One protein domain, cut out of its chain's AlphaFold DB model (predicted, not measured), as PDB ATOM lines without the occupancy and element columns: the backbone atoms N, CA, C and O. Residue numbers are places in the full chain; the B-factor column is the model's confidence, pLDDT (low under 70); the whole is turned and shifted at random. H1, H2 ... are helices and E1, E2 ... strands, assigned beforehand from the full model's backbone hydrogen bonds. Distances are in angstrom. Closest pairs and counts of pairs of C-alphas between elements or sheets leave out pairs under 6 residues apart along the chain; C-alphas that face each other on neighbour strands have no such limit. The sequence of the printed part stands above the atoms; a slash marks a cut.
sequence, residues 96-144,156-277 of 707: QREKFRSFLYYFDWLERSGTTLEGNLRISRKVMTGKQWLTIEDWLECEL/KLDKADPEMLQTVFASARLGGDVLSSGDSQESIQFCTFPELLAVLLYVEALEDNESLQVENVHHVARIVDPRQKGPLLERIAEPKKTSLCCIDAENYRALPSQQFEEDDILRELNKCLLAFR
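This is residues 96 to 144 and 156 to 277 of the 707 residues of the protein "Poly(ADP-ribose) glycohydrolase" of Anopheles maculatus (UniProt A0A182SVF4). A strongly twisted sheet of four strands, E1, E3, E6 and E2, makes the core, with residues 268 to 276 of H7 over one face and H5 over the other. At one end H1 packs on the small hairpin of E4 and E5, with H4 between these and E2; at the other end H3, H6 and residues 262 to 267 of H7 reach away from the sheet, and residues 253 to 258 stick out. The printed part has 171 residues, with seven named helices and six named strands in the order H1 H2 E1 H3 E2 H4 H5 E3 E4 E5 E6 H6 H7; the large sheet is mixed, the small one antiparallel, the class mixed. The whole is compact, with a radius of gyration of the C-alphas of 17.7 A and spans of 54 by 38 by 29 A.

E1, residues 122 to 127, and E3, residues 210 to 218, are antiparallel, with N 124 and O 213 within hydrogen-bond range at 2.8 A. E3 bends by 57 degrees at residue 215 and is antiparallel to E6, residues 241 to 248, with N 214 and O 244 at 2.9 A. E6 is parallel to E2, residues 165 to 170, with N 168 and O 245 at 2.8 A. H7, residues 262 to 276, is on this sheet at a height of 9.7 A, along the strands, at 12 degrees to E6 on the local plane; the closest C-alphas of H7 and E3 are those of Ala 275 and Ser 211, 5.8 A. H5, residues 194 to 201, is on the opposite face, over E1 and E3, at a height of 9.6 A. H4, residues 185 to 192, is on the sheet but over none of its strands; its closest C-alphas to E2 are those of Glu 186 and Ala 170, 5.5 A. H1, residues 96 to 112, touches H4 with residues 99 to 103 alone, the closest C-alphas being those of Lys 99 and Cys 191, 5.4 A. E4, residues 221 to 224, and E5, residues 232 to 235, form an antiparallel hairpin, with N 222 and O 234 at 2.8 A; the closest C-alphas of H1 and E5 are those of Glu 98 and Leu 233, 5.8 A. H2, residues 114 to 118, is close to H1 but not clearly touching, at 6.7 A between the C-alphas of Thr 116 and Leu 110. H3, residues 136 to 140, and H6, residues 256 to 260, are each close to H7 but not clearly touching; their closest C-alphas are Ile 136 and Leu 266, 6.3 A, and Gln 259 and Ile 265, 6.4 A. In H1, H3, H4 and H7 every O i to N i+4 pair is within hydrogen-bond range; H2 has 0 of 1, H5 0 of 4 and H6 0 of 1, beside 2 of 2, 5 of 5 and 2 of 2 O i to N i+3 pairs.

H1 begins at C-alpha 96 (150.409, 185.179, 218.282) and is 24.6 A long from first to last C-alpha. E3 is 23.4 A long, E6 23.1 A, and H7, 21.0 A, ends at C-alpha 276 (133.958, 173.042, 194.722).

The two C-alphas farthest apart are those of Arg 112 and Glu 137, 54.8 A. Residues 145 to 155 are not printed, and C-alphas 144 and 156 across this cut are 29.6 A apart. Of the links printed whole, E2 to H4 is long, with 14 residues. The mean pLDDT of the printed part is 82.8; 20 residues are under 70, among them 113 to 118 and 226 to 231.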
ATOM      1  N   GLN A  96     149.212 184.860 219.064       67.38
ATOM      2  CA  GLN A  96     150.409 185.179 218.282       67.38
ATOM      3  C   GLN A  96     151.621 184.350 218.687       67.38
ATOM      4  O   GLN A  96     152.392 183.905 217.841       67.38
ATOM      5  N   ARG A  97     151.755 184.055 219.983       68.31
ATOM      6  CA  ARG A  97     152.822 183.180 220.469       68.31
ATOM      7  C   ARG A  97     152.708 181.761 219.907       68.31
ATOM      8  O   ARG A  97     153.731 181.176 219.565       68.31
ATOM      9  N   GLU A  98     151.507 181.188 219.836       76.56
ATOM     10  CA  GLU A  98     151.329 179.825 219.313       76.56
ATOM     11  C   GLU A  98     151.409 179.782 217.783       76.56
ATOM     12  O   GLU A  98     152.018 178.861 217.244       76.56
ATOM     13  N   LYS A  99     150.909 180.816 217.093       77.62
ATOM     14  CA  LYS A  99     151.124 181.019 215.652       77.62
ATOM     15  C   LYS A  99     152.613 181.022 215.305       77.62
ATOM     16  O   LYS A  99     153.056 180.240 214.471       77.62
ATOM     17  N   PHE A 100     153.405 181.818 216.025       71.88
ATOM     18  CA  PHE A 100     154.852 181.868 215.830       71.88
ATOM     19  C   PHE A 100     155.528 180.519 216.105       71.88
ATOM     20  O   PHE A 100     156.364 180.059 215.331       71.88
ATOM     21  N   ARG A 101     155.127 179.823 217.175       70.69
ATOM     22  CA  ARG A 101     155.634 178.474 217.470       70.69
ATOM     23  C   ARG A 101     155.288 177.453 216.385       70.69
ATOM     24  O   ARG A 101     156.075 176.530 216.189       70.69
ATOM     25  N   SER A 102     154.146 177.602 215.713       77.50
ATOM     26  CA  SER A 102     153.766 176.773 214.566       77.50
ATOM     27  C   SER A 102     154.747 176.959 213.404       77.50
ATOM     28  O   SER A 102     155.245 175.976 212.861       77.50
ATOM     29  N   PHE A 103     155.117 178.207 213.096       69.62
ATOM     30  CA  PHE A 103     156.115 178.518 212.067       69.62
ATOM     31  C   PHE A 103     157.495 177.954 212.389       69.62
ATOM     32  O   PHE A 103     158.098 177.291 211.550       69.62
ATOM     33  N   LEU A 104     157.980 178.149 213.618       71.50
ATOM     34  CA  LEU A 104     159.260 177.569 214.034       71.50
ATOM     35  C   LEU A 104     159.244 176.041 213.925       71.50
ATOM     36  O   LEU A 104     160.213 175.434 213.479       71.50
ATOM     37  N   TYR A 105     158.123 175.419 214.297       76.12
ATOM     38  CA  TYR A 105     157.969 173.975 214.191       76.12
ATOM     39  C   TYR A 105     158.002 173.472 212.741       76.12
ATOM     40  O   TYR A 105     158.569 172.413 212.493       76.12
ATOM     41  N   TYR A 106     157.434 174.218 211.792       79.88
ATOM     42  CA  TYR A 106     157.492 173.885 210.366       79.88
ATOM     43  C   TYR A 106     158.924 173.796 209.845       79.88
ATOM     44  O   TYR A 106     159.288 172.786 209.249       79.88
ATOM     45  N   PHE A 107     159.748 174.810 210.116       71.62
ATOM     46  CA  PHE A 107     161.142 174.819 209.672       71.62
ATOM     47  C   PHE A 107     161.973 173.737 210.373       71.62
ATOM     48  O   PHE A 107     162.711 173.011 209.712       71.62
ATOM     49  N   ASP A 108     161.768 173.534 211.681       73.69
ATOM     50  CA  ASP A 108     162.349 172.403 212.419       73.69
ATOM     51  C   ASP A 108     161.983 171.046 211.792       73.69
ATOM     52  O   ASP A 108     162.784 170.108 211.796       73.69
ATOM     53  N   TRP A 109     160.742 170.904 211.326       80.31
ATOM     54  CA  TRP A 109     160.249 169.685 210.696       80.31
ATOM     55  C   TRP A 109     160.839 169.483 209.294       80.31
ATOM     56  O   TRP A 109     161.258 168.362 208.993       80.31
ATOM     57  N   LEU A 110     160.925 170.541 208.479       68.50
ATOM     58  CA  LEU A 110     161.552 170.509 207.153       68.50
ATOM     59  C   LEU A 110     163.013 170.051 207.225       68.50
ATOM     60  O   LEU A 110     163.398 169.146 206.491       68.50
ATOM     61  N   GLU A 111     163.795 170.604 208.156       72.00
ATOM     62  CA  GLU A 111     165.205 170.233 208.366       72.00
ATOM     63  C   GLU A 111     165.377 168.752 208.736       72.00
ATOM     64  O   GLU A 111     166.313 168.079 208.305       72.00
ATOM     65  N   ARG A 112     164.442 168.196 209.516       71.44
ATOM     66  CA  ARG A 112     164.448 166.764 209.876       71.44
ATOM     67  C   ARG A 112     163.968 165.869 208.738       71.44
ATOM     68  O   ARG A 112     164.303 164.687 208.713       71.44
ATOM     69  N   SER A 113     163.176 166.424 207.829       66.25
ATOM     70  CA  SER A 113     162.474 165.718 206.760       66.25
ATOM     71  C   SER A 113     162.957 166.223 205.401       66.25
ATOM     72  O   SER A 113     162.169 166.694 204.587       66.25
ATOM     73  N   GLY A 114     164.268 166.126 205.147       58.72
ATOM     74  CA  GLY A 114     164.911 166.709 203.961       58.72
ATOM     75  C   GLY A 114     164.352 166.239 202.608       58.72
ATOM     76  O   GLY A 114     164.441 166.973 201.632       58.72
ATOM     77  N   THR A 115     163.708 165.067 202.541       65.56
ATOM     78  CA  THR A 115     163.018 164.582 201.328       65.56
ATOM     79  C   THR A 115     161.729 165.348 201.012       65.56
ATOM     80  O   THR A 115     161.268 165.335 199.875       65.56
ATOM     81  N   THR A 116     161.137 166.054 201.983       64.62
ATOM     82  CA  THR A 116     159.953 166.903 201.765       64.62
ATOM     83  C   THR A 116     160.252 168.045 200.792       64.62
ATOM     84  O   THR A 116     159.384 168.404 199.994       64.62
ATOM     85  N   LEU A 117     161.483 168.572 200.808       58.72
ATOM     86  CA  LEU A 117     161.937 169.661 199.933       58.72
ATOM     87  C   LEU A 117     162.000 169.263 198.447       58.72
ATOM     88  O   LEU A 117     162.111 170.131 197.588       58.72
ATOM     89  N   GLU A 118     161.894 167.970 198.128       61.94
ATOM     90  CA  GLU A 118     161.798 167.470 196.750       61.94
ATOM     91  C   GLU A 118     160.362 167.559 196.186       61.94
ATOM     92  O   GLU A 118     160.123 167.298 195.006       61.94
ATOM     93  N   GLY A 119     159.379 167.903 197.027       70.38
ATOM     94  CA  GLY A 119     157.983 168.095 196.640       70.38
ATOM     95  C   GLY A 119     157.672 169.499 196.112       70.38
ATOM     96  O   GLY A 119     158.428 170.440 196.310       70.38
ATOM     97  N   ASN A 120     156.502 169.651 195.482       75.06
ATOM     98  CA  ASN A 120     156.013 170.939 194.981       75.06
ATOM     99  C   ASN A 120     154.633 171.279 195.560       75.06
ATOM    100  O   ASN A 120     153.720 170.445 195.517       75.06
ATOM    101  N   LEU A 121     154.478 172.522 196.016       79.31
ATOM    102  CA  LEU A 121     153.191 173.140 196.333       79.31
ATOM    103  C   LEU A 121     152.530 173.613 195.030       79.31
ATOM    104  O   LEU A 121     153.183 174.248 194.201       79.31
ATOM    105  N   ARG A 122     151.239 173.328 194.833       82.06
ATOM    106  CA  ARG A 122     150.490 173.845 193.677       82.06
ATOM    107  C   ARG A 122     149.455 174.853 194.141       82.06
ATOM    108  O   ARG A 122     148.514 174.489 194.833       82.06
ATOM    109  N   ILE A 123     149.590 176.096 193.699       83.38
ATOM    110  CA  ILE A 123     148.625 177.168 193.953       83.38
ATOM    111  C   ILE A 123     147.914 177.479 192.634       83.38
ATOM    112  O   ILE A 123     148.560 177.734 191.622       83.38
ATOM    113  N   SER A 124     146.586 177.400 192.628       86.19
ATOM    114  CA  SER A 124     145.744 177.589 191.444       86.19
ATOM    115  C   SER A 124     144.676 178.640 191.730       86.19
ATOM    116  O   SER A 124     143.696 178.354 192.419       86.19
ATOM    117  N   ARG A 125     144.848 179.851 191.186       87.06
ATOM    118  CA  ARG A 125     143.780 180.859 191.134       87.06
ATOM    119  C   ARG A 125     142.792 180.430 190.058       87.06
ATOM    120  O   ARG A 125     143.134 180.384 188.876       87.06
ATOM    121  N   LYS A 126     141.593 180.041 190.473       85.00
ATOM    122  CA  LYS A 126     140.505 179.672 189.572       85.00
ATOM    123  C   LYS A 126     139.689 180.912 189.276       85.00
ATOM    124  O   LYS A 126     139.323 181.629 190.201       85.00
ATOM    125  N   VAL A 127     139.375 181.115 188.004       83.69
ATOM    126  CA  VAL A 127     138.575 182.244 187.531       83.69
ATOM    127  C   VAL A 127     137.442 181.705 186.677       83.69
ATOM    128  O   VAL A 127     137.669 180.929 185.745       83.69
ATOM    129  N   MET A 128     136.223 182.123 186.988       80.00
ATOM    130  CA  MET A 128     135.058 181.861 186.164       80.00
ATOM    131  C   MET A 128     134.889 183.001 185.162       80.00
ATOM    132  O   MET A 128     134.765 184.166 185.532       80.00
ATOM    133  N   THR A 129     134.899 182.688 183.869       79.56
ATOM    134  CA  THR A 129     134.596 183.694 182.840       79.56
ATOM    135  C   THR A 129     133.107 184.047 182.864       79.56
ATOM    136  O   THR A 129     132.283 183.222 183.252       79.56
ATOM    137  N   GLY A 130     132.720 185.224 182.358       71.88
ATOM    138  CA  GLY A 130     131.302 185.625 182.294       71.88
ATOM    139  C   GLY A 130     130.397 184.652 181.518       71.88
ATOM    140  O   GLY A 130     129.196 184.592 181.747       71.88
ATOM    141  N   LYS A 131     130.966 183.818 180.636       73.94
ATOM    142  CA  LYS A 131     130.229 182.749 179.932       73.94
ATOM    143  C   LYS A 131     129.991 181.504 180.783       73.94
ATOM    144  O   LYS A 131     129.123 180.703 180.459       73.94
ATOM    145  N   GLN A 132     130.820 181.300 181.799       72.69
ATOM    146  CA  GLN A 132     130.714 180.198 182.751       72.69
ATOM    147  C   GLN A 132     129.885 180.588 183.976       72.69
ATOM    148  O   GLN A 132     129.440 179.694 184.687       72.69
ATOM    149  N   TRP A 133     129.676 181.889 184.194       80.56
ATOM    150  CA  TRP A 133     128.787 182.406 185.222       80.56
ATOM    151  C   TRP A 133     127.353 181.969 184.931       80.56
ATOM    152  O   TRP A 133     126.842 182.202 183.827       80.56
ATOM    153  N   LEU A 134     126.752 181.285 185.904       85.81
ATOM    154  CA  LEU A 134     125.361 180.864 185.839       85.81
ATOM    155  C   LEU A 134     124.460 182.004 186.298       85.81
ATOM    156  O   LEU A 134     124.761 182.680 187.283       85.81
ATOM    157  N   THR A 135     123.375 182.200 185.567       89.19
ATOM    158  CA  THR A 135     122.287 183.117 185.917       89.19
ATOM    159  C   THR A 135     121.371 182.492 186.966       89.19
ATOM    160  O   THR A 135     121.490 181.301 187.268       89.19
ATOM    161  N   ILE A 136     120.466 183.282 187.543       89.56
ATOM    162  CA  ILE A 136     119.478 182.744 188.480       89.56
ATOM    163  C   ILE A 136     118.560 181.732 187.783       89.56
ATOM    164  O   ILE A 136     118.255 180.689 188.356       89.56
ATOM    165  N   GLU A 137     118.210 181.973 186.515       91.06
ATOM    166  CA  GLU A 137     117.412 181.054 185.706       91.06
ATOM    167  C   GLU A 137     118.129 179.715 185.520       91.06
ATOM    168  O   GLU A 137     117.521 178.669 185.731       91.06
ATOM    169  N   ASP A 138     119.437 179.733 185.227       89.75
ATOM    170  CA  ASP A 138     120.232 178.503 185.098       89.75
ATOM    171  C   ASP A 138     120.196 177.657 186.391       89.75
ATOM    172  O   ASP A 138     120.177 176.424 186.328       89.75
ATOM    173  N   TRP A 139     120.194 178.298 187.568       90.06
ATOM    174  CA  TRP A 139     120.091 177.612 188.862       90.06
ATOM    175  C   TRP A 139     118.682 177.082 189.140       90.06
ATOM    176  O   TRP A 139     118.550 175.971 189.651       90.06
ATOM    177  N   LEU A 140     117.641 177.839 188.787       89.81
ATOM    178  CA  LEU A 140     116.241 177.416 188.926       89.81
ATOM    179  C   LEU A 140     115.894 176.239 188.004       89.81
ATOM    180  O   LEU A 140     115.081 175.390 188.363       89.81
ATOM    181  N   GLU A 141     116.529 176.166 186.835       91.31
ATOM    182  CA  GLU A 141     116.385 175.070 185.873       91.31
ATOM    183  C   GLU A 141     117.325 173.881 186.151       91.31
ATOM    184  O   GLU A 141     117.351 172.913 185.386       91.31
ATOM    185  N   CYS A 142     118.133 173.933 187.214       87.50
ATOM    186  CA  CYS A 142     119.079 172.873 187.539       87.50
ATOM    187  C   CYS A 142     118.356 171.626 188.076       87.50
ATOM    188  O   CYS A 142     117.831 171.615 189.187       87.50
ATOM    189  N   GLU A 143     118.392 170.533 187.310       90.19
ATOM    190  CA  GLU A 143     117.774 169.244 187.676       90.19
ATOM    191  C   GLU A 143     118.748 168.263 188.358       90.19
ATOM    192  O   GLU A 143     118.440 167.079 188.529       90.19
ATOM    193  N   LEU A 144     119.955 168.714 188.720       86.19
ATOM    194  CA  LEU A 144     120.929 167.842 189.374       86.19
ATOM    195  C   LEU A 144     120.423 167.393 190.752       86.19
ATOM    196  O   LEU A 144     120.000 168.231 191.551       86.19
ATOM    197  N   LYS A 156     136.845 168.653 214.405       71.12
ATOM    198  CA  LYS A 156     137.286 169.976 213.967       71.12
ATOM    199  C   LYS A 156     137.882 169.824 212.566       71.12
ATOM    200  O   LYS A 156     138.459 168.779 212.261       71.12
ATOM    201  N   LEU A 157     137.731 170.848 211.720       75.69
ATOM    202  CA  LEU A 157     138.211 170.828 210.329       75.69
ATOM    203  C   LEU A 157     139.702 170.497 210.237       75.69
ATOM    204  O   LEU A 157     140.138 169.794 209.337       75.69
ATOM    205  N   ASP A 158     140.480 170.953 211.211       71.81
ATOM    206  CA  ASP A 158     141.901 170.667 211.302       71.81
ATOM    207  C   ASP A 158     142.165 169.142 211.348       71.81
ATOM    208  O   ASP A 158     143.213 168.671 210.906       71.81
ATOM    209  N   LYS A 159     141.265 168.324 211.926       80.25
ATOM    210  CA  LYS A 159     141.352 166.845 212.031       80.25
ATOM    211  C   LYS A 159     140.772 166.111 210.816       80.25
ATOM    212  O   LYS A 159     140.624 164.892 210.868       80.25
ATOM    213  N   ALA A 160     140.453 166.836 209.747       80.00
ATOM    214  CA  ALA A 160     139.998 166.260 208.492       80.00
ATOM    215  C   ALA A 160     140.996 165.241 207.919       80.00
ATOM    216  O   ALA A 160     142.212 165.350 208.106       80.00
ATOM    217  N   ASP A 161     140.455 164.262 207.194       81.94
ATOM    218  CA  ASP A 161     141.254 163.324 206.411       81.94
ATOM    219  C   ASP A 161     142.051 164.104 205.341       81.94
ATOM    220  O   ASP A 161     141.460 164.922 204.629       81.94
ATOM    221  N   PRO A 162     143.374 163.885 205.212       82.38
ATOM    222  CA  PRO A 162     144.199 164.532 204.192       82.38
ATOM    223  C   PRO A 162     143.705 164.348 202.750       82.38
ATOM    224  O   PRO A 162     143.976 165.214 201.913       82.38
ATOM    225  N   GLU A 163     142.981 163.260 202.462       83.75
ATOM    226  CA  GLU A 163     142.409 162.968 201.141       83.75
ATOM    227  C   GLU A 163     141.210 163.862 200.789       83.75
ATOM    228  O   GLU A 163     140.821 163.954 199.621       83.75
ATOM    229  N   MET A 164     140.632 164.556 201.771       85.38
ATOM    230  CA  MET A 164     139.508 165.465 201.567       85.38
ATOM    231  C   MET A 164     139.975 166.884 201.226       85.38
ATOM    232  O   MET A 164     141.042 167.334 201.642       85.38
ATOM    233  N   LEU A 165     139.163 167.600 200.444       88.88
ATOM    234  CA  LEU A 165     139.368 169.018 200.164       88.88
ATOM    235  C   LEU A 165     138.836 169.825 201.352       88.88
ATOM    236  O   LEU A 165     137.631 169.817 201.609       88.88
ATOM    237  N   GLN A 166     139.719 170.506 202.079       90.69
ATOM    238  CA  GLN A 166     139.312 171.311 203.233       90.69
ATOM    239  C   GLN A 166     139.053 172.756 202.808       90.69
ATOM    240  O   GLN A 166     139.831 173.348 202.059       90.69
ATOM    241  N   THR A 167     137.971 173.339 203.307       91.81
ATOM    242  CA  THR A 167     137.601 174.714 202.959       91.81
ATOM    243  C   THR A 167     138.210 175.714 203.943       91.81
ATOM    244  O   THR A 167     138.138 175.540 205.158       91.81
ATOM    245  N   VAL A 168     138.817 176.771 203.418       92.12
ATOM    246  CA  VAL A 168     139.289 177.938 204.165       92.12
ATOM    247  C   VAL A 168     138.247 179.031 203.970       92.12
ATOM    248  O   VAL A 168     138.009 179.446 202.834       92.12
ATOM    249  N   PHE A 169     137.618 179.477 205.059       91.56
ATOM    250  CA  PHE A 169     136.706 180.621 205.036       91.56
ATOM    251  C   PHE A 169     137.548 181.882 205.027       91.56
ATOM    252  O   PHE A 169     137.918 182.424 206.070       91.56
ATOM    253  N   ALA A 170     137.939 182.253 203.821       91.06
ATOM    254  CA  ALA A 170     138.928 183.265 203.579       91.06
ATOM    255  C   ALA A 170     138.299 184.657 203.541       91.06
ATOM    256  O   ALA A 170     137.089 184.831 203.401       91.06
ATOM    257  N   SER A 171     139.147 185.666 203.642       89.56
ATOM    258  CA  SER A 171     138.815 187.020 203.220       89.56
ATOM    259  C   SER A 171     139.201 187.201 201.749       89.56
ATOM    260  O   SER A 171     140.084 186.509 201.246       89.56
ATOM    261  N   ALA A 172     138.568 188.147 201.043       85.25
ATOM    262  CA  ALA A 172     138.917 188.429 199.644       85.25
ATOM    263  C   ALA A 172     140.419 188.742 199.495       85.25
ATOM    264  O   ALA A 172     141.076 188.274 198.569       85.25
ATOM    265  N   ARG A 173     141.002 189.466 200.461       87.12
ATOM    266  CA  ARG A 173     142.459 189.581 200.627       87.12
ATOM    267  C   ARG A 173     142.970 188.441 201.502       87.12
ATOM    268  O   ARG A 173     143.072 188.597 202.715       87.12
ATOM    269  N   LEU A 174     143.298 187.327 200.853       82.88
ATOM    270  CA  LEU A 174     143.704 186.079 201.496       82.88
ATOM    271  C   LEU A 174     144.714 186.276 202.633       82.88
ATOM    272  O   LEU A 174     145.663 187.050 202.528       82.88
ATOM    273  N   GLY A 175     144.501 185.525 203.709       79.12
ATOM    274  CA  GLY A 175     145.257 185.577 204.956       79.12
ATOM    275  C   GLY A 175     144.714 186.577 205.974       79.12
ATOM    276  O   GLY A 175     144.995 186.413 207.163       79.12
ATOM    277  N   GLY A 176     143.930 187.577 205.557       83.81
ATOM    278  CA  GLY A 176     143.349 188.577 206.453       83.81
ATOM    279  C   GLY A 176     144.391 189.169 207.412       83.81
ATOM    280  O   GLY A 176     145.455 189.629 207.000       83.81
ATOM    281  N   ASP A 177     144.121 189.082 208.715       80.56
ATOM    282  CA  ASP A 177     145.014 189.563 209.777       80.56
ATOM    283  C   ASP A 177     146.044 188.517 210.257       80.56
ATOM    284  O   ASP A 177     146.468 188.545 211.418       80.56
ATOM    285  N   VAL A 178     146.465 187.575 209.400       81.50
ATOM    286  CA  VAL A 178     147.374 186.478 209.788       81.50
ATOM    287  C   VAL A 178     148.702 186.974 210.369       81.50
ATOM    288  O   VAL A 178     149.146 186.416 211.377       81.50
ATOM    289  N   LEU A 179     149.287 188.021 209.772       74.81
ATOM    290  CA  LEU A 179     150.556 188.642 210.191       74.81
ATOM    291  C   LEU A 179     150.397 189.599 211.386       74.81
ATOM    292  O   LEU A 179     151.367 189.905 212.075       74.81
ATOM    293  N   SER A 180     149.171 190.065 211.623       73.94
ATOM    294  CA  SER A 180     148.772 190.896 212.763       73.94
ATOM    295  C   SER A 180     148.222 190.004 213.875       73.94
ATOM    296  O   SER A 180     148.437 188.800 213.856       73.94
ATOM    297  N   SER A 181     147.476 190.542 214.846       68.69
ATOM    298  CA  SER A 181     146.892 189.784 215.964       68.69
ATOM    299  C   SER A 181     145.699 188.876 215.608       68.69
ATOM    300  O   SER A 181     145.020 188.434 216.529       68.69
ATOM    301  N   GLY A 182     145.432 188.586 214.327       72.38
ATOM    302  CA  GLY A 182     144.235 187.851 213.903       72.38
ATOM    303  C   GLY A 182     144.108 186.468 214.548       72.38
ATOM    304  O   GLY A 182     145.108 185.788 214.786       72.38
ATOM    305  N   ASP A 183     142.887 186.033 214.830       80.62
ATOM    306  CA  ASP A 183     142.573 184.729 215.432       80.62
ATOM    307  C   ASP A 183     141.394 184.018 214.738       80.62
ATOM    308  O   ASP A 183     140.837 183.062 215.282       80.62
ATOM    309  N   SER A 184     141.059 184.461 213.520       86.12
ATOM    310  CA  SER A 184     140.056 183.838 212.654       86.12
ATOM    311  C   SER A 184     140.477 182.440 212.189       86.12
ATOM    312  O   SER A 184     141.655 182.066 212.241       86.12
ATOM    313  N   GLN A 185     139.511 181.671 211.676       88.75
ATOM    314  CA  GLN A 185     139.755 180.353 211.081       88.75
ATOM    315  C   GLN A 185     140.812 180.407 209.965       88.75
ATOM    316  O   GLN A 185     141.761 179.623 210.005       88.75
ATOM    317  N   GLU A 186     140.715 181.383 209.058       91.62
ATOM    318  CA  GLU A 186     141.717 181.660 208.021       91.62
ATOM    319  C   GLU A 186     143.095 181.957 208.625       91.62
ATOM    320  O   GLU A 186     144.082 181.306 208.286       91.62
ATOM    321  N   SER A 187     143.164 182.899 209.570       89.50
ATOM    322  CA  SER A 187     144.412 183.297 210.230       89.50
ATOM    323  C   SER A 187     145.106 182.134 210.933       89.50
ATOM    324  O   SER A 187     146.331 182.054 210.950       89.50
ATOM    325  N   ILE A 188     144.338 181.244 211.557       89.12
ATOM    326  CA  ILE A 188     144.879 180.060 212.221       89.12
ATOM    327  C   ILE A 188     145.326 179.037 211.181       89.12
ATOM    328  O   ILE A 188     146.427 178.514 211.324       89.12
ATOM    329  N   GLN A 189     144.540 178.797 210.126       90.88
ATOM    330  CA  GLN A 189     144.920 177.884 209.047       90.88
ATOM    331  C   GLN A 189     146.200 178.323 208.338       90.88
ATOM    332  O   GLN A 189     147.087 177.501 208.158       90.88
ATOM    333  N   PHE A 190     146.373 179.605 208.016       90.69
ATOM    334  CA  PHE A 190     147.625 180.091 207.421       90.69
ATOM    335  C   PHE A 190     148.833 179.918 208.361       90.69
ATOM    336  O   PHE A 190     149.967 179.807 207.900       90.69
ATOM    337  N   CYS A 191     148.610 179.844 209.677       88.44
ATOM    338  CA  CYS A 191     149.660 179.556 210.652       88.44
ATOM    339  C   CYS A 191     149.910 178.060 210.878       88.44
ATOM    340  O   CYS A 191     151.036 177.669 211.184       88.44
ATOM    341  N   THR A 192     148.888 177.211 210.774       90.75
ATOM    342  CA  THR A 192     149.007 175.752 210.928       90.75
ATOM    343  C   THR A 192     149.379 175.039 209.629       90.75
ATOM    344  O   THR A 192     149.896 173.921 209.669       90.75
ATOM    345  N   PHE A 193     149.205 175.723 208.498       92.44
ATOM    346  CA  PHE A 193     149.705 175.398 207.167       92.44
ATOM    347  C   PHE A 193     150.639 176.521 206.674       92.44
ATOM    348  O   PHE A 193     150.249 177.296 205.800       92.44
ATOM    349  N   PRO A 194     151.867 176.654 207.214       84.31
ATOM    350  CA  PRO A 194     152.734 177.814 206.962       84.31
ATOM    351  C   PRO A 194     153.058 178.085 205.494       84.31
ATOM    352  O   PRO A 194     153.295 179.227 205.115       84.31
ATOM    353  N   GLU A 195     153.020 177.053 204.654       84.25
ATOM    354  CA  GLU A 195     153.180 177.149 203.199       84.25
ATOM    355  C   GLU A 195     152.145 178.080 202.539       84.25
ATOM    356  O   GLU A 195     152.429 178.671 201.498       84.25
ATOM    357  N   LEU A 196     150.975 178.282 203.158       85.69
ATOM    358  CA  LEU A 196     149.974 179.245 202.695       85.69
ATOM    359  C   LEU A 196     150.448 180.695 202.777       85.69
ATOM    360  O   LEU A 196     149.953 181.525 202.022       85.69
ATOM    361  N   LEU A 197     151.427 181.028 203.623       81.12
ATOM    362  CA  LEU A 197     151.965 182.389 203.679       81.12
ATOM    363  C   LEU A 197     152.599 182.827 202.352       81.12
ATOM    364  O   LEU A 197     152.630 184.021 202.064       81.12
ATOM    365  N   ALA A 198     153.042 181.883 201.511       74.31
ATOM    366  CA  ALA A 198     153.556 182.188 200.178       74.31
ATOM    367  C   ALA A 198     152.501 182.858 199.276       74.31
ATOM    368  O   ALA A 198     152.858 183.608 198.371       74.31
ATOM    369  N   VAL A 199     151.208 182.627 199.538       76.06
ATOM    370  CA  VAL A 199     150.085 183.257 198.825       76.06
ATOM    371  C   VAL A 199     150.098 184.777 199.006       76.06
ATOM    372  O   VAL A 199     149.835 185.503 198.049       76.06
ATOM    373  N   LEU A 200     150.473 185.266 200.195       75.44
ATOM    374  CA  LEU A 200     150.450 186.694 200.542       75.44
ATOM    375  C   LEU A 200     151.392 187.544 199.679       75.44
ATOM    376  O   LEU A 200     151.219 188.755 199.587       75.44
ATOM    377  N   LEU A 201     152.400 186.915 199.070       62.06
ATOM    378  CA  LEU A 201     153.428 187.605 198.296       62.06
ATOM    379  C   LEU A 201     152.937 188.053 196.918       62.06
ATOM    380  O   LEU A 201     153.457 189.029 196.383       62.06
ATOM    381  N   TYR A 202     151.994 187.324 196.314       61.53
ATOM    382  CA  TYR A 202     151.669 187.519 194.896       61.53
ATOM    383  C   TYR A 202     150.203 187.295 194.518       61.53
ATOM    384  O   TYR A 202     149.828 187.583 193.379       61.53
ATOM    385  N   VAL A 203     149.361 186.784 195.418       68.19
ATOM    386  CA  VAL A 203     147.932 186.641 195.132       68.19
ATOM    387  C   VAL A 203     147.218 187.924 195.543       68.19
ATOM    388  O   VAL A 203     147.101 188.245 196.722       68.19
ATOM    389  N   GLU A 204     146.770 188.678 194.539       81.62
ATOM    390  CA  GLU A 204     145.900 189.843 194.730       81.62
ATOM    391  C   GLU A 204     144.540 189.436 195.321       81.62
ATOM    392  O   GLU A 204     144.189 188.255 195.331       81.62
ATOM    393  N   ALA A 205     143.778 190.423 195.799       82.12
ATOM    394  CA  ALA A 205     142.411 190.229 196.262       82.12
ATOM    395  C   ALA A 205     141.590 189.403 195.254       82.12
ATOM    396  O   ALA A 205     141.702 189.612 194.044       82.12
ATOM    397  N   LEU A 206     140.811 188.456 195.771       83.19
ATOM    398  CA  LEU A 206     139.875 187.659 194.993       83.19
ATOM    399  C   LEU A 206     138.660 188.508 194.624       83.19
ATOM    400  O   LEU A 206     138.068 189.159 195.483       83.19
ATOM    401  N   GLU A 207     138.280 188.456 193.356       87.56
ATOM    402  CA  GLU A 207     137.013 188.991 192.862       87.56
ATOM    403  C   GLU A 207     135.887 187.949 193.012       87.56
ATOM    404  O   GLU A 207     136.125 186.763 193.264       87.56
ATOM    405  N   ASP A 208     134.629 188.357 192.829       87.88
ATOM    406  CA  ASP A 208     133.447 187.488 192.996       87.88
ATOM    407  C   ASP A 208     133.474 186.220 192.132       87.88
ATOM    408  O   ASP A 208     132.961 185.173 192.521       87.88
ATOM    409  N   ASN A 209     134.126 186.277 190.973       86.12
ATOM    410  CA  ASN A 209     134.273 185.154 190.055       86.12
ATOM    411  C   ASN A 209     135.561 184.351 190.265       86.12
ATOM    412  O   ASN A 209     135.980 183.635 189.351       86.12
ATOM    413  N   GLU A 210     136.211 184.480 191.419       85.81
ATOM    414  CA  GLU A 210     137.503 183.859 191.683       85.81
ATOM    415  C   GLU A 210     137.530 183.041 192.975       85.81
ATOM    416  O   GLU A 210     136.795 183.298 193.923       85.81
ATOM    417  N   SER A 211     138.393 182.030 193.016       90.25
ATOM    418  CA  SER A 211     138.737 181.291 194.237       90.25
ATOM    419  C   SER A 211     140.181 180.807 194.161       90.25
ATOM    420  O   SER A 211     140.773 180.761 193.076       90.25
ATOM    421  N   LEU A 212     140.763 180.412 195.295       90.88
ATOM    422  CA  LEU A 212     142.115 179.854 195.325       90.88
ATOM    423  C   LEU A 212     142.090 178.392 195.765       90.88
ATOM    424  O   LEU A 212     141.598 178.065 196.839       90.88
ATOM    425  N   GLN A 213     142.676 177.501 194.971       90.75
ATOM    426  CA  GLN A 213     142.937 176.124 195.383       90.75
ATOM    427  C   GLN A 213     144.431 175.934 195.645       90.75
ATOM    428  O   GLN A 213     145.259 176.277 194.802       90.75
ATOM    429  N   VAL A 214     144.772 175.353 196.793       87.69
ATOM    430  CA  VAL A 214     146.150 175.028 197.172       87.69
ATOM    431  C   VAL A 214     146.266 173.524 197.384       87.69
ATOM    432  O   VAL A 214     145.564 172.948 198.209       87.69
ATOM    433  N   GLU A 215     147.138 172.860 196.634       87.56
ATOM    434  CA  GLU A 215     147.363 171.417 196.705       87.56
ATOM    435  C   GLU A 215     148.778 171.102 197.191       87.56
ATOM    436  O   GLU A 215     149.718 171.853 196.930       87.56
ATOM    437  N   ASN A 216     148.921 169.935 197.823       86.25
ATOM    438  CA  ASN A 216     150.166 169.424 198.403       86.25
ATOM    439  C   ASN A 216     150.697 170.266 199.566       86.25
ATOM    440  O   ASN A 216     151.906 170.314 199.776       86.25
ATOM    441  N   VAL A 217     149.793 170.895 200.316       88.81
ATOM    442  CA  VAL A 217     150.144 171.684 201.496       88.81
ATOM    443  C   VAL A 217     150.273 170.791 202.729       88.81
ATOM    444  O   VAL A 217     149.528 169.814 202.863       88.81
ATOM    445  N   HIS A 218     151.190 171.116 203.637       89.81
ATOM    446  CA  HIS A 218     151.409 170.356 204.867       89.81
ATOM    447  C   HIS A 218     150.740 170.994 206.087       89.81
ATOM    448  O   HIS A 218     150.983 172.151 206.427       89.81
ATOM    449  N   HIS A 219     149.937 170.195 206.793       91.94
ATOM    450  CA  HIS A 219     149.379 170.561 208.092       91.94
ATOM    451  C   HIS A 219     150.357 170.175 209.204       91.94
ATOM    452  O   HIS A 219     150.501 168.989 209.506       91.94
ATOM    453  N   VAL A 220     151.038 171.147 209.811       85.94
ATOM    454  CA  VAL A 220     152.159 170.847 210.725       85.94
ATOM    455  C   VAL A 220     151.822 170.947 212.201       85.94
ATOM    456  O   VAL A 220     152.447 170.294 213.031       85.94
ATOM    457  N   ALA A 221     150.835 171.744 212.574       88.38
ATOM    458  CA  ALA A 221     150.454 171.888 213.967       88.38
ATOM    459  C   ALA A 221     148.990 172.276 214.078       88.38
ATOM    460  O   ALA A 221     148.378 172.662 213.099       88.38
ATOM    461  N   ARG A 222     148.421 172.193 215.274       90.31
ATOM    462  CA  ARG A 222     147.041 172.581 215.564       90.31
ATOM    463  C   ARG A 222     147.061 173.554 216.719       90.31
ATOM    464  O   ARG A 222     147.726 173.307 217.723       90.31
ATOM    465  N   ILE A 223     146.330 174.652 216.589       85.44
ATOM    466  CA  ILE A 223     146.125 175.586 217.696       85.44
ATOM    467  C   ILE A 223     144.796 175.225 218.347       85.44
ATOM    468  O   ILE A 223     143.720 175.518 217.827       85.44
ATOM    469  N   VAL A 224     144.881 174.544 219.483       82.19
ATOM    470  CA  VAL A 224     143.722 174.143 220.272       82.19
ATOM    471  C   VAL A 224     143.282 175.324 221.135       82.19
ATOM    472  O   VAL A 224     144.095 175.961 221.807       82.19
ATOM    473  N   ASP A 225     141.980 175.598 221.086       75.56
ATOM    474  CA  ASP A 225     141.278 176.633 221.849       75.56
ATOM    475  C   ASP A 225     141.911 178.032 221.722       75.56
ATOM    476  O   ASP A 225     142.282 178.649 222.725       75.56
ATOM    477  N   PRO A 226     142.010 178.567 220.486       69.75
ATOM    478  CA  PRO A 226     142.706 179.823 220.187       69.75
ATOM    479  C   PRO A 226     142.192 181.000 221.028       69.75
ATOM    480  O   PRO A 226     142.972 181.804 221.523       69.75
ATOM    481  N   ARG A 227     140.878 181.059 221.268       69.12
ATOM    482  CA  ARG A 227     140.214 182.153 221.995       69.12
ATOM    483  C   ARG A 227     140.157 181.961 223.515       69.12
ATOM    484  O   ARG A 227     139.647 182.824 224.227       69.12
ATOM    485  N   GLN A 228     140.653 180.840 224.048       62.19
ATOM    486  CA  GLN A 228     140.648 180.587 225.491       62.19
ATOM    487  C   GLN A 228     141.949 181.030 226.174       62.19
ATOM    488  O   GLN A 228     142.987 181.258 225.555       62.19
ATOM    489  N   LYS A 229     141.912 181.150 227.511       52.31
ATOM    490  CA  LYS A 229     143.089 181.497 228.325       52.31
ATOM    491  C   LYS A 229     144.124 180.370 228.299       52.31
ATOM    492  O   LYS A 229     144.136 179.523 229.197       52.31
ATOM    493  N   GLY A 230     145.022 180.444 227.321       58.19
ATOM    494  CA  GLY A 230     146.143 179.530 227.131       58.19
ATOM    495  C   GLY A 230     145.967 178.658 225.891       58.19
ATOM    496  O   GLY A 230     145.803 177.456 226.072       58.19
ATOM    497  N   PRO A 231     146.016 179.238 224.674       68.50
ATOM    498  CA  PRO A 231     146.028 178.448 223.448       68.50
ATOM    499  C   PRO A 231     147.186 177.448 223.493       68.50
ATOM    500  O   PRO A 231     148.285 177.777 223.960       68.50
ATOM    501  N   LEU A 232     146.921 176.222 223.048       77.25
ATOM    502  CA  LEU A 232     147.896 175.137 223.034       77.25
ATOM    503  C   LEU A 232     148.267 174.809 221.594       77.25
ATOM    504  O   LEU A 232     147.398 174.507 220.783       77.25
ATOM    505  N   LEU A 233     149.566 174.812 221.303       79.94
ATOM    506  CA  LEU A 233     150.079 174.260 220.059       79.94
ATOM    507  C   LEU A 233     150.284 172.745 220.195       79.94
ATOM    508  O   LEU A 233     151.196 172.291 220.890       79.94
ATOM    509  N   GLU A 234     149.462 171.967 219.503       88.31
ATOM    510  CA  GLU A 234     149.644 170.531 219.302       88.31
ATOM    511  C   GLU A 234     150.452 170.308 218.015       88.31
ATOM    512  O   GLU A 234     150.035 170.702 216.931       88.31
ATOM    513  N   ARG A 235     151.637 169.704 218.121       85.62
ATOM    514  CA  ARG A 235     152.529 169.455 216.976       85.62
ATOM    515  C   ARG A 235     152.153 168.154 216.271       85.62
ATOM    516  O   ARG A 235     151.947 167.144 216.941       85.62
ATOM    517  N   ILE A 236     152.135 168.155 214.941       88.44
ATOM    518  CA  ILE A 236     151.897 166.957 214.132       88.44
ATOM    519  C   ILE A 236     153.256 166.392 213.718       88.44
ATOM    520  O   ILE A 236     153.937 166.975 212.885       88.44
ATOM    521  N   ALA A 237     153.642 165.254 214.303       81.19
ATOM    522  CA  ALA A 237     154.958 164.646 214.079       81.19
ATOM    523  C   ALA A 237     155.216 164.263 212.611       81.19
ATOM    524  O   ALA A 237     156.338 164.411 212.133       81.19
ATOM    525  N   GLU A 238     154.174 163.807 211.910       85.25
ATOM    526  CA  GLU A 238     154.220 163.402 210.501       85.25
ATOM    527  C   GLU A 238     153.138 164.144 209.695       85.25
ATOM    528  O   GLU A 238     152.042 163.617 209.473       85.25
ATOM    529  N   PRO A 239     153.403 165.398 209.289       87.31
ATOM    530  CA  PRO A 239     152.524 166.174 208.424       87.31
ATOM    531  C   PRO A 239     152.280 165.459 207.096       87.31
ATOM    532  O   PRO A 239     153.214 165.085 206.386       87.31
ATOM    533  N   LYS A 240     151.007 165.293 206.737       86.94
ATOM    534  CA  LYS A 240     150.593 164.729 205.448       86.94
ATOM    535  C   LYS A 240     150.220 165.847 204.480       86.94
ATOM    536  O   LYS A 240     149.682 166.873 204.897       86.94
ATOM    537  N   LYS A 241     150.478 165.617 203.191       87.56
ATOM    538  CA  LYS A 241     150.020 166.487 202.102       87.56
ATOM    539  C   LYS A 241     148.499 166.474 202.038       87.56
ATOM    540  O   LYS A 241     147.893 165.407 202.078       87.56
ATOM    541  N   THR A 242     147.895 167.643 201.894       89.88
ATOM    542  CA  THR A 242     146.449 167.788 201.706       89.88
ATOM    543  C   THR A 242     146.131 168.888 200.691       89.88
ATOM    544  O   THR A 242     147.028 169.468 200.068       89.88
ATOM    545  N   SER A 243     144.844 169.128 200.450       90.38
ATOM    546  CA  SER A 243     144.347 170.151 199.535       90.38
ATOM    547  C   SER A 243     143.380 171.076 200.258       90.38
ATOM    548  O   SER A 243     142.483 170.615 200.964       90.38
ATOM    549  N   LEU A 244     143.542 172.373 200.033       91.56
ATOM    550  CA  LEU A 244     142.722 173.433 200.594       91.56
ATOM    551  C   LEU A 244     142.040 174.227 199.477       91.56
ATOM    552  O   LEU A 244     142.607 174.414 198.399       91.56
ATOM    553  N   CYS A 245     140.836 174.720 199.746       93.06
ATOM    554  CA  CYS A 245     140.135 175.664 198.885       93.06
ATOM    555  C   CYS A 245     139.771 176.915 199.682       93.06
ATOM    556  O   CYS A 245     139.032 176.826 200.656       93.06
ATOM    557  N   CYS A 246     140.309 178.063 199.278       93.25
ATOM    558  CA  CYS A 246     140.029 179.358 199.877       93.25
ATOM    559  C   CYS A 246     138.885 180.029 199.126       93.25
ATOM    560  O   CYS A 246     138.987 180.267 197.916       93.25
ATOM    561  N   ILE A 247     137.820 180.323 199.868       93.38
ATOM    562  CA  ILE A 247     136.632 181.021 199.388       93.38
ATOM    563  C   ILE A 247     136.300 182.161 200.331       93.38
ATOM    564  O   ILE A 247     136.283 181.979 201.548       93.38
ATOM    565  N   ASP A 248     136.042 183.326 199.760       92.44
ATOM    566  CA  ASP A 248     135.606 184.513 200.474       92.44
ATOM    567  C   ASP A 248     134.087 184.652 200.394       92.44
ATOM    568  O   ASP A 248     133.517 184.579 199.307       92.44
ATOM    569  N   ALA A 249     133.440 184.823 201.544       92.00
ATOM    570  CA  ALA A 249     132.013 185.124 201.649       92.00
ATOM    571  C   ALA A 249     131.813 186.627 201.867       92.00
ATOM    572  O   ALA A 249     132.638 187.273 202.523       92.00
ATOM    573  N   GLU A 250     130.713 187.173 201.355       90.44
ATOM    574  CA  GLU A 250     130.380 188.581 201.554       90.44
ATOM    575  C   GLU A 250     129.932 188.860 203.003       90.44
ATOM    576  O   GLU A 250     129.407 187.996 203.720       90.44
ATOM    577  N   ASN A 251     130.176 190.082 203.484       87.62
ATOM    578  CA  ASN A 251     129.928 190.449 204.875       87.62
ATOM    579  C   ASN A 251     128.593 191.182 205.061       87.62
ATOM    580  O   ASN A 251     128.531 192.410 205.126       87.62
ATOM    581  N   TYR A 252     127.533 190.418 205.309       88.75
ATOM    582  CA  TYR A 252     126.182 190.951 205.530       88.75
ATOM    583  C   TYR A 252     125.898 191.436 206.966       88.75
ATOM    584  O   TYR A 252     124.742 191.613 207.343       88.75
ATOM    585  N   ARG A 253     126.913 191.666 207.818       83.12
ATOM    586  CA  ARG A 253     126.690 192.084 209.224       83.12
ATOM    587  C   ARG A 253     125.901 193.381 209.363       83.12
ATOM    588  O   ARG A 253     125.147 193.526 210.319       83.12
ATOM    589  N   ALA A 254     126.120 194.327 208.453       85.88
ATOM    590  CA  ALA A 254     125.464 195.629 208.498       85.88
ATOM    591  C   ALA A 254     123.969 195.533 208.161       85.88
ATOM    592  O   ALA A 254     123.161 196.232 208.768       85.88
ATOM    593  N   LEU A 255     123.605 194.650 207.226       89.38
ATOM    594  CA  LEU A 255     122.225 194.430 206.815       89.38
ATOM    595  C   LEU A 255     121.998 192.943 206.494       89.38
ATOM    596  O   LEU A 255     122.084 192.539 205.338       89.38
ATOM    597  N   PRO A 256     121.685 192.111 207.506       91.69
ATOM    598  CA  PRO A 256     121.596 190.664 207.324       91.69
ATOM    599  C   PRO A 256     120.561 190.216 206.293       91.69
ATOM    600  O   PRO A 256     120.726 189.150 205.717       91.69
ATOM    601  N   SER A 257     119.505 190.993 206.044       91.94
ATOM    602  CA  SER A 257     118.494 190.647 205.041       91.94
ATOM    603  C   SER A 257     119.033 190.648 203.609       91.94
ATOM    604  O   SER A 257     118.481 189.929 202.786       91.94
ATOM    605  N   GLN A 258     120.116 191.388 203.325       92.19
ATOM    606  CA  GLN A 258     120.723 191.436 201.987       92.19
ATOM    607  C   GLN A 258     121.171 190.062 201.496       92.19
ATOM    608  O   GLN A 258     121.021 189.770 200.325       92.19
ATOM    609  N   GLN A 259     121.581 189.159 202.392       92.06
ATOM    610  CA  GLN A 259     122.001 187.808 201.998       92.06
ATOM    611  C   GLN A 259     120.915 187.000 201.251       92.06
ATOM    612  O   GLN A 259     121.218 185.948 200.696       92.06
ATOM    613  N   PHE A 260     119.651 187.442 201.301       93.56
ATOM    614  CA  PHE A 260     118.520 186.819 200.616       93.56
ATOM    615  C   PHE A 260     118.118 187.533 199.318       93.56
ATOM    616  O   PHE A 260     117.193 187.078 198.647       93.56
ATOM    617  N   GLU A 261     118.775 188.641 198.975       93.81
ATOM    618  CA  GLU A 261     118.602 189.293 197.682       93.81
ATOM    619  C   GLU A 261     119.148 188.386 196.577       93.81
ATOM    620  O   GLU A 261     120.115 187.644 196.763       93.81
ATOM    621  N   GLU A 262     118.512 188.438 195.409       93.69
ATOM    622  CA  GLU A 262     118.811 187.533 194.299       93.69
ATOM    623  C   GLU A 262     120.280 187.610 193.861       93.69
ATOM    624  O   GLU A 262     120.927 186.576 193.691       93.69
ATOM    625  N   ASP A 263     120.824 188.826 193.752       91.88
ATOM    626  CA  ASP A 263     122.221 189.073 193.381       91.88
ATOM    627  C   ASP A 263     123.208 188.448 194.381       91.88
ATOM    628  O   ASP A 263     124.212 187.851 193.979       91.88
ATOM    629  N   ASP A 264     122.907 188.552 195.675       93.38
ATOM    630  CA  ASP A 264     123.755 188.077 196.767       93.38
ATOM    631  C   ASP A 264     123.713 186.542 196.864       93.38
ATOM    632  O   ASP A 264     124.758 185.884 196.936       93.38
ATOM    633  N   ILE A 265     122.526 185.936 196.728       94.19
ATOM    634  CA  ILE A 265     122.378 184.477 196.594       94.19
ATOM    635  C   ILE A 265     123.152 183.978 195.369       94.19
ATOM    636  O   ILE A 265     123.910 183.004 195.453       94.19
ATOM    637  N   LEU A 266     122.981 184.642 194.223       94.06
ATOM    638  CA  LEU A 266     123.615 184.253 192.970       94.06
ATOM    639  C   LEU A 266     125.141 184.334 193.063       94.06
ATOM    640  O   LEU A 266     125.838 183.453 192.543       94.06
ATOM    641  N   ARG A 267     125.668 185.366 193.728       93.62
ATOM    642  CA  ARG A 267     127.098 185.535 193.999       93.62
ATOM    643  C   ARG A 267     127.640 184.366 194.811       93.62
ATOM    644  O   ARG A 267     128.611 183.736 194.384       93.62
ATOM    645  N   GLU A 268     127.002 184.025 195.931       94.81
ATOM    646  CA  GLU A 268     127.478 182.950 196.812       94.81
ATOM    647  C   GLU A 268     127.380 181.562 196.157       94.81
ATOM    648  O   GLU A 268     128.315 180.758 196.255       94.81
ATOM    649  N   LEU A 269     126.301 181.289 195.412       94.00
ATOM    650  CA  LEU A 269     126.147 180.046 194.645       94.00
ATOM    651  C   LEU A 269     127.254 179.881 193.600       94.00
ATOM    652  O   LEU A 269     127.873 178.817 193.499       94.00
ATOM    653  N   ASN A 270     127.544 180.936 192.838       91.88
ATOM    654  CA  ASN A 270     128.575 180.907 191.804       91.88
ATOM    655  C   ASN A 270     129.996 180.823 192.383       91.88
ATOM    656  O   ASN A 270     130.829 180.085 191.844       91.88
ATOM    657  N   LYS A 271     130.266 181.502 193.506       92.62
ATOM    658  CA  LYS A 271     131.527 181.375 194.254       92.62
ATOM    659  C   LYS A 271     131.753 179.928 194.702       92.62
ATOM    660  O   LYS A 271     132.814 179.354 194.436       92.62
ATOM    661  N   CYS A 272     130.739 179.308 195.309       92.56
ATOM    662  CA  CYS A 272     130.797 177.914 195.753       92.56
ATOM    663  C   CYS A 272     130.952 176.943 194.578       92.56
ATOM    664  O   CYS A 272     131.777 176.030 194.639       92.56
ATOM    665  N   LEU A 273     130.215 177.160 193.484       90.44
ATOM    666  CA  LEU A 273     130.342 176.365 192.266       90.44
ATOM    667  C   LEU A 273     131.783 176.388 191.749       90.44
ATOM    668  O   LEU A 273     132.355 175.336 191.478       90.44
ATOM    669  N   LEU A 274     132.401 177.562 191.628       88.44
ATOM    670  CA  LEU A 274     133.783 177.679 191.162       88.44
ATOM    671  C   LEU A 274     134.773 176.937 192.074       88.44
ATOM    672  O   LEU A 274     135.659 176.224 191.590       88.44
ATOM    673  N   ALA A 275     134.609 177.100 193.382       88.38
ATOM    674  CA  ALA A 275     135.485 176.544 194.400       88.38
ATOM    675  C   ALA A 275     135.438 175.012 194.461       88.38
ATOM    676  O   ALA A 275     136.469 174.334 194.419       88.38
ATOM    677  N   PHE A 276     134.223 174.463 194.502       88.94
ATOM    678  CA  PHE A 276     133.958 173.042 194.722       88.94
ATOM    679  C   PHE A 276     134.041 172.197 193.458       88.94
ATOM    680  O   PHE A 276     134.015 170.966 193.523       88.94
ATOM    681  N   ARG A 277     134.228 172.829 192.299       81.06
ATOM    682  CA  ARG A 277     134.531 172.118 191.061       81.06
ATOM    683  C   ARG A 277     135.895 171.455 191.138       81.06
ATOM    684  O   ARG A 277     136.948 172.094 191.062       81.06
TER     685      ARG A 277